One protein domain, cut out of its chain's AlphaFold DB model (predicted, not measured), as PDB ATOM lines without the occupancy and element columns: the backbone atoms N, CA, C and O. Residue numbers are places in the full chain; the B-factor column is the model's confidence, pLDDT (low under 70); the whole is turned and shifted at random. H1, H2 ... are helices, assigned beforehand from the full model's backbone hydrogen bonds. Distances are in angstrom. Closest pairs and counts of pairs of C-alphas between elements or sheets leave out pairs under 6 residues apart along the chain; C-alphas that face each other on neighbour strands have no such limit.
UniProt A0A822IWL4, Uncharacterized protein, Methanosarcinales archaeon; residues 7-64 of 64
ATOM      1  N   LYS A   7      14.199 -50.345 -18.518       90.50
ATOM      2  CA  LYS A   7      13.938 -49.938 -19.901       90.50
ATOM      3  C   LYS A   7      12.521 -49.389 -20.075       90.50
ATOM      4  O   LYS A   7      12.343 -48.403 -20.787       90.50
ATOM      5  N   GLU A   8      11.535 -50.006 -19.428       90.50
ATOM      6  CA  GLU A   8      10.148 -49.530 -19.431       90.50
ATOM      7  C   GLU A   8      10.030 -48.205 -18.683       90.50
ATOM      8  O   GLU A   8       9.530 -47.239 -19.252       90.50
ATOM      9  N   ILE A   9      10.643 -48.099 -17.500       90.00
ATOM     10  CA  ILE A   9      10.685 -46.844 -16.730       90.00
ATOM     11  C   ILE A   9      11.289 -45.704 -17.561       90.00
ATOM     12  O   ILE A   9      10.759 -44.593 -17.588       90.00
ATOM     13  N   HIS A  10      12.388 -45.961 -18.276       92.94
ATOM     14  CA  HIS A  10      13.001 -44.955 -19.141       92.94
ATOM     15  C   HIS A  10      12.068 -44.518 -20.280       92.94
ATOM     16  O   HIS A  10      11.947 -43.323 -20.554       92.94
ATOM     17  N   LYS A  11      11.397 -45.472 -20.936       93.38
ATOM     18  CA  LYS A  11      10.445 -45.183 -22.016       93.38
ATOM     19  C   LYS A  11       9.286 -44.323 -21.510       93.38
ATOM     20  O   LYS A  11       8.940 -43.337 -22.164       93.38
ATOM     21  N   ASP A  12       8.751 -44.656 -20.343       92.94
ATOM     22  CA  ASP A  12       7.636 -43.939 -19.729       92.94
ATOM     23  C   ASP A  12       8.048 -42.517 -19.336       92.94
ATOM     24  O   ASP A  12       7.362 -41.558 -19.683       92.94
ATOM     25  N   LEU A  13       9.228 -42.345 -18.731       93.56
ATOM     26  CA  LEU A  13       9.772 -41.022 -18.402       93.56
ATOM     27  C   LEU A  13       9.993 -40.150 -19.643       93.56
ATOM     28  O   LEU A  13       9.703 -38.953 -19.621       93.56
ATOM     29  N   VAL A  14      10.489 -40.731 -20.739       94.62
ATOM     30  CA  VAL A  14      10.643 -40.007 -22.008       94.62
ATOM     31  C   VAL A  14       9.283 -39.603 -22.574       94.62
ATOM     32  O   VAL A  14       9.158 -38.484 -23.079       94.62
ATOM     33  N   SER A  15       8.269 -40.467 -22.485       94.44
ATOM     34  CA  SER A  15       6.908 -40.138 -22.922       94.44
ATOM     35  C   SER A  15       6.331 -38.988 -22.100       94.44
ATOM     36  O   SER A  15       5.949 -37.965 -22.664       94.44
ATOM     37  N   ILE A  16       6.399 -39.090 -20.772       95.19
ATOM     38  CA  ILE A  16       5.918 -38.055 -19.848       95.19
ATOM     39  C   ILE A  16       6.629 -36.726 -20.116       95.19
ATOM     40  O   ILE A  16       5.984 -35.683 -20.190       95.19
ATOM     41  N   LYS A  17       7.950 -36.737 -20.333       94.50
ATOM     42  CA  LYS A  17       8.706 -35.523 -20.673       94.50
ATOM     43  C   LYS A  17       8.185 -34.860 -21.951       94.50
ATOM     44  O   LYS A  17       8.098 -33.631 -22.002       94.50
ATOM     45  N   LYS A  18       7.862 -35.645 -22.985       94.50
ATOM     46  CA  LYS A  18       7.294 -35.119 -24.237       94.50
ATOM     47  C   LYS A  18       5.916 -34.508 -24.001       94.50
ATOM     48  O   LYS A  18       5.665 -33.404 -24.485       94.50
ATOM     49  N   ASP A  19       5.073 -35.183 -23.230       92.62
ATOM     50  CA  ASP A  19       3.717 -34.722 -22.934       92.62
ATOM     51  C   ASP A  19       3.737 -33.427 -22.116       92.62
ATOM     52  O   ASP A  19       3.087 -32.454 -22.489       92.62
ATOM     53  N   VAL A  20       4.576 -33.352 -21.079       92.06
ATOM     54  CA  VAL A  20       4.771 -32.133 -20.277       92.06
ATOM     55  C   VAL A  20       5.275 -30.976 -21.138       92.06
ATOM     56  O   VAL A  20       4.788 -29.855 -21.012       92.06
ATOM     57  N   HIS A  21       6.218 -31.227 -22.050       89.69
ATOM     58  CA  HIS A  21       6.713 -30.187 -22.951       89.69
ATOM     59  C   HIS A  21       5.626 -29.682 -23.913       89.69
ATOM     60  O   HIS A  21       5.550 -28.487 -24.185       89.69
ATOM     61  N   LYS A  22       4.761 -30.574 -24.404       87.06
ATOM     62  CA  LYS A  22       3.619 -30.217 -25.253       87.06
ATOM     63  C   LYS A  22       2.570 -29.409 -24.486       87.06
ATOM     64  O   LYS A  22       2.097 -28.406 -25.000       87.06
ATOM     65  N   ILE A  23       2.265 -29.809 -23.252       86.06
ATOM     66  CA  ILE A  23       1.347 -29.088 -22.363       86.06
ATOM     67  C   ILE A  23       1.876 -27.685 -22.072       86.06
ATOM     68  O   ILE A  23       1.128 -26.722 -22.180       86.06
ATOM     69  N   LYS A  24       3.172 -27.559 -21.765       85.56
ATOM     70  CA  LYS A  24       3.814 -26.265 -21.525       85.56
ATOM     71  C   LYS A  24       3.596 -25.292 -22.691       85.56
ATOM     72  O   LYS A  24       3.247 -24.147 -22.440       85.56
ATOM     73  N   LYS A  25       3.716 -25.751 -23.941       80.62
ATOM     74  CA  LYS A  25       3.470 -24.909 -25.125       80.62
ATOM     75  C   LYS A  25       2.051 -24.341 -25.173       80.62
ATOM     76  O   LYS A  25       1.886 -23.190 -25.542       80.62
ATOM     77  N   TYR A  26       1.048 -25.104 -24.738       77.44
ATOM     78  CA  TYR A  26      -0.334 -24.614 -24.673       77.44
ATOM     79  C   TYR A  26      -0.530 -23.472 -23.674       77.44
ATOM     80  O   TYR A  26      -1.486 -22.722 -23.809       77.44
ATOM     81  N   PHE A  27       0.351 -23.348 -22.682       74.44
ATOM     82  CA  PHE A  27       0.319 -22.263 -21.702       74.44
ATOM     83  C   PHE A  27       1.252 -21.096 -22.053       74.44
ATOM     84  O   PHE A  27       1.156 -20.057 -21.414       74.44
ATOM     85  N   GLU A  28       2.165 -21.265 -23.014       73.19
ATOM     86  CA  GLU A  28       3.062 -20.199 -23.492       73.19
ATOM     87  C   GLU A  28       2.449 -19.380 -24.640       73.19
ATOM     88  O   GLU A  28       2.921 -18.286 -24.936       73.19
ATOM     89  N   GLU A  29       1.407 -19.890 -25.297       66.19
ATOM     90  CA  GLU A  29       0.667 -19.157 -26.325       66.19
ATOM     91  C   GLU A  29      -0.398 -18.268 -25.655       66.19
ATOM     92  O   GLU A  29      -1.517 -18.704 -25.410       66.19
ATOM     93  N   ASP A  30      -0.052 -17.012 -25.349       59.09
ATOM     94  CA  ASP A  30      -0.957 -16.025 -24.721       59.09
ATOM     95  C   ASP A  30      -2.202 -15.679 -25.581       59.09
ATOM     96  O   ASP A  30      -3.175 -15.125 -25.072       59.09
ATOM     97  N   ASP A  31      -2.224 -16.070 -26.862       62.44
ATOM     98  CA  ASP A  31      -3.308 -15.819 -27.823       62.44
ATOM     99  C   ASP A  31      -3.871 -17.121 -28.431       62.44
ATOM    100  O   ASP A  31      -3.849 -17.349 -29.640       62.44
ATOM    101  N   LEU A  32      -4.459 -17.991 -27.601       66.75
ATOM    102  CA  LEU A  32      -5.184 -19.193 -28.071       66.75
ATOM    103  C   LEU A  32      -6.489 -18.878 -28.836       66.75
ATOM    104  O   LEU A  32      -7.229 -19.785 -29.235       66.75
ATOM    105  N   ASN A  33      -6.811 -17.600 -29.041       73.62
ATOM    106  CA  ASN A  33      -8.004 -17.184 -29.760       73.62
ATOM    107  C   ASN A  33      -7.741 -17.156 -31.265       73.62
ATOM    108  O   ASN A  33      -7.192 -16.204 -31.814       73.62
ATOM    109  N   LEU A  34      -8.217 -18.189 -31.961       80.12
ATOM    110  CA  LEU A  34      -8.323 -18.148 -33.417       80.12
ATOM    111  C   LEU A  34      -9.272 -17.018 -33.837       80.12
ATOM    112  O   LEU A  34     -10.337 -16.836 -33.235       80.12
ATOM    113  N   SER A  35      -8.927 -16.306 -34.909       86.56
ATOM    114  CA  SER A  35      -9.847 -15.350 -35.524       86.56
ATOM    115  C   SER A  35     -11.085 -16.067 -36.079       86.56
ATOM    116  O   SER A  35     -11.042 -17.253 -36.426       86.56
ATOM    117  N   ASP A  36     -12.207 -15.356 -36.177       89.44
ATOM    118  CA  ASP A  36     -13.466 -15.956 -36.636       89.44
ATOM    119  C   ASP A  36     -13.395 -16.451 -38.087       89.44
ATOM    120  O   ASP A  36     -14.019 -17.456 -38.434       89.44
ATOM    121  N   GLU A  37     -12.564 -15.817 -38.915       91.62
ATOM    122  CA  GLU A  37     -12.283 -16.274 -40.278       91.62
ATOM    123  C   GLU A  37     -11.593 -17.647 -40.277       91.62
ATOM    124  O   GLU A  37     -12.015 -18.559 -40.989       91.62
ATOM    125  N   ILE A  38     -10.591 -17.847 -39.415       88.94
ATOM    126  CA  ILE A  38      -9.900 -19.137 -39.296       88.94
ATOM    127  C   ILE A  38     -10.849 -20.218 -38.773       88.94
ATOM    128  O   ILE A  38     -10.865 -21.334 -39.298       88.94
ATOM    129  N   LYS A  39     -11.708 -19.896 -37.795       90.88
ATOM    130  CA  LYS A  39     -12.738 -20.834 -37.311       90.88
ATOM    131  C   LYS A  39     -13.670 -21.274 -38.441       90.88
ATOM    132  O   LYS A  39     -13.924 -22.469 -38.601       90.88
ATOM    133  N   LYS A  40     -14.129 -20.330 -39.264       93.62
ATOM    134  CA  LYS A  40     -14.996 -20.604 -40.415       93.62
ATOM    135  C   LYS A  40     -14.311 -21.500 -41.450       93.62
ATOM    136  O   LYS A  40     -14.926 -22.447 -41.941       93.62
ATOM    137  N   GLN A  41     -13.035 -21.258 -41.749       92.50
ATOM    138  CA  GLN A  41     -12.257 -22.100 -42.666       92.50
ATOM    139  C   GLN A  41     -12.089 -23.532 -42.139       92.50
ATOM    140  O   GLN A  41     -12.248 -24.488 -42.900       92.50
ATOM    141  N   ILE A  42     -11.853 -23.700 -40.833       90.50
ATOM    142  CA  ILE A  42     -11.786 -25.023 -40.194       90.50
ATOM    143  C   ILE A  42     -13.120 -25.766 -40.337       90.50
ATOM    144  O   ILE A  42     -13.129 -26.954 -40.667       90.50
ATOM    145  N   GLU A  43     -14.254 -25.093 -40.124       93.75
ATOM    146  CA  GLU A  43     -15.570 -25.716 -40.303       93.75
ATOM    147  C   GLU A  43     -15.828 -26.161 -41.744       93.75
ATOM    148  O   GLU A  43     -16.343 -27.259 -41.966       93.75
ATOM    149  N   ILE A  44     -15.467 -25.328 -42.723       92.44
ATOM    150  CA  ILE A  44     -15.600 -25.659 -44.147       92.44
ATOM    151  C   ILE A  44     -14.720 -26.865 -44.488       92.44
ATOM    152  O   ILE A  44     -15.191 -27.817 -45.114       92.44
ATOM    153  N   SER A  45     -13.470 -26.866 -44.022       89.62
ATOM    154  CA  SER A  45     -12.522 -27.963 -44.232       89.62
ATOM    155  C   SER A  45     -13.053 -29.286 -43.667       89.62
ATOM    156  O   SER A  45     -13.119 -30.282 -44.382       89.62
ATOM    157  N   ARG A  46     -13.577 -29.287 -42.432       89.50
ATOM    158  CA  ARG A  46     -14.177 -30.484 -41.803       89.50
ATOM    159  C   ARG A  46     -15.390 -31.039 -42.548       89.50
ATOM    160  O   ARG A  46     -15.647 -32.236 -42.480       89.50
ATOM    161  N   LYS A  47     -16.155 -30.181 -43.226       93.12
ATOM    162  CA  LYS A  47     -17.327 -30.576 -44.027       93.12
ATOM    163  C   LYS A  47     -16.958 -30.972 -45.457       93.12
ATOM    164  O   LYS A  47     -17.821 -31.438 -46.199       93.12
ATOM    165  N   THR A  48     -15.707 -30.770 -45.863       90.62
ATOM    166  CA  THR A  48     -15.258 -31.080 -47.217       90.62
ATOM    167  C   THR A  48     -15.143 -32.597 -47.383       90.62
ATOM    168  O   THR A  48     -14.463 -33.249 -46.590       90.62
ATOM    169  N   PRO A  49     -15.797 -33.192 -48.397       90.12
ATOM    170  CA  PRO A  49     -15.668 -34.616 -48.673       90.12
ATOM    171  C   PRO A  49     -14.217 -35.007 -48.961       90.12
ATOM    172  O   PRO A  49     -13.525 -34.305 -49.696       90.12
ATOM    173  N   ILE A  50     -13.795 -36.172 -48.464       84.19
ATOM    174  CA  ILE A  50     -12.443 -36.719 -48.686       84.19
ATOM    175  C   ILE A  50     -12.132 -36.850 -50.183       84.19
ATOM    176  O   ILE A  50     -11.000 -36.640 -50.593       84.19
ATOM    177  N   SER A  51     -13.141 -37.108 -51.021       87.81
ATOM    178  CA  SER A  51     -12.991 -37.173 -52.482       87.81
ATOM    179  C   SER A  51     -12.529 -35.866 -53.135       87.81
ATOM    180  O   SER A  51     -12.149 -35.876 -54.301       87.81
ATOM    181  N   LYS A  52     -12.583 -34.742 -52.412       85.25
ATOM    182  CA  LYS A  52     -12.073 -33.437 -52.850       85.25
ATOM    183  C   LYS A  52     -10.695 -33.109 -52.263       85.25
ATOM    184  O   LYS A  52     -10.205 -32.009 -52.491       85.25
ATOM    185  N   MET A  53     -10.100 -34.013 -51.483       87.38
ATOM    186  CA  MET A  53      -8.776 -33.841 -50.888       87.38
ATOM    187  C   MET A  53      -7.744 -34.641 -51.683       87.38
ATOM    188  O   MET A  53      -8.016 -35.765 -52.099       87.38
ATOM    189  N   ILE A  54      -6.560 -34.063 -51.867       87.50
ATOM    190  CA  ILE A  54      -5.397 -34.771 -52.406       87.50
ATOM    191  C   ILE A  54      -4.653 -35.474 -51.274       87.50
ATOM    192  O   ILE A  54      -4.657 -35.024 -50.125       87.50
ATOM    193  N   SER A  55      -4.032 -36.604 -51.582       88.62
ATOM    194  CA  SER A  55      -3.246 -37.342 -50.604       88.62
ATOM    195  C   SER A  55      -1.932 -36.624 -50.294       88.62
ATOM    196  O   SER A  55      -1.337 -35.968 -51.146       88.62
ATOM    197  N   GLN A  56      -1.423 -36.825 -49.078       84.94
ATOM    198  CA  GLN A  56      -0.106 -36.327 -48.669       84.94
ATOM    199  C   GLN A  56       1.010 -36.769 -49.633       84.94
ATOM    200  O   GLN A  56       1.918 -36.003 -49.927       84.94
ATOM    201  N   LYS A  57       0.905 -37.985 -50.180       86.56
ATOM    202  CA  LYS A  57       1.857 -38.513 -51.162       86.56
ATOM    203  C   LYS A  57       1.826 -37.735 -52.482       86.56
ATOM    204  O   LYS A  57       2.869 -37.542 -53.090       86.56
ATOM    205  N   GLU A  58       0.646 -37.315 -52.936       83.88
ATOM    206  CA  GLU A  58       0.502 -36.485 -54.139       83.88
ATOM    207  C   GLU A  58       1.091 -35.094 -53.926       83.88
ATOM    208  O   GLU A  58       1.809 -34.615 -54.795       83.88
ATOM    209  N   VAL A  59       0.884 -34.504 -52.745       86.50
ATOM    210  CA  VAL A  59       1.524 -33.238 -52.360       86.50
ATOM    211  C   VAL A  59       3.044 -33.371 -52.414       86.50
ATOM    212  O   VAL A  59       3.707 -32.567 -53.052       86.50
ATOM    213  N   GLU A  60       3.610 -34.404 -51.788       86.38
ATOM    214  CA  GLU A  60       5.062 -34.613 -51.726       86.38
ATOM    215  C   GLU A  60       5.716 -34.790 -53.103       86.38
ATOM    216  O   GLU A  60       6.861 -34.383 -53.281       86.38
ATOM    217  N   MET A  61       4.998 -35.347 -54.084       85.00
ATOM    218  CA  MET A  61       5.500 -35.477 -55.456       85.00
ATOM    219  C   MET A  61       5.613 -34.137 -56.194       85.00
ATOM    220  O   MET A  61       6.430 -34.043 -57.098       85.00
ATOM    221  N   GLU A  62       4.835 -33.108 -55.840       78.62
ATOM    222  CA  GLU A  62       4.950 -31.782 -56.475       78.62
ATOM    223  C   GLU A  62       6.165 -30.978 -55.979       78.62
ATOM    224  O   GLU A  62       6.572 -30.010 -56.623       78.62
ATOM    225  N   PHE A  63       6.754 -31.368 -54.845       75.00
ATOM    226  CA  PHE A  63       7.909 -30.697 -54.239       75.00
ATOM    227  C   PHE A  63       9.255 -31.407 -54.499       75.00
ATOM    228  O   PHE A  63      10.282 -30.924 -54.011       75.00
ATOM    229  N   LEU A  64       9.263 -32.528 -55.234       60.91
ATOM    230  CA  LEU A  64      10.446 -33.324 -55.609       60.91
ATOM    231  C   LEU A  64      10.754 -33.200 -57.105       60.91
ATOM    232  O   LEU A  64      11.960 -33.121 -57.433       60.91
TER     233      LEU A  64
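Overview. This is residues 7 to 64 of the 64 residues of an uncharacterized protein of Methanosarcinales archaeon (UniProt A0A822IWL4). An open arch of three separate helices: the long H1 forms one leg, residues 29 to 35 cross over the top, and H2 begins the other leg, which ends in the short H3. The space between the legs is empty. The printed part has 58 residues, with named helices in the order H1, H2, H3 and no named strand; the class is all helix. It is extended, with a radius of gyration of the C-alphas of 18.4 A and spans of 45 by 33 by 23 A.

Arrangement. H1, residues 7 to 28, touches no helix. It is apart from H2, residues 36 to 47, and from H3, residues 56 to 62. H2 and H3 are apart too. Every O i to N i+4 pair is within hydrogen-bond range in H1 and H2; in H3 2 of 3 are.

Along the chain. H1 runs 31.9 A from C-alpha 7 at (13.938, -49.938, -19.901). H2 measures 16.8 A and H3 10.4 A, ending with C-alpha 62 at (4.950, -31.782, -56.475).

Size, cuts and confidence. The C-alphas farthest apart, of Lys 7 and Glu 37, are 47.3 A apart. The printed part has no cut, and both links are short. Residues 29 to 32 and 64 have pLDDT under 70.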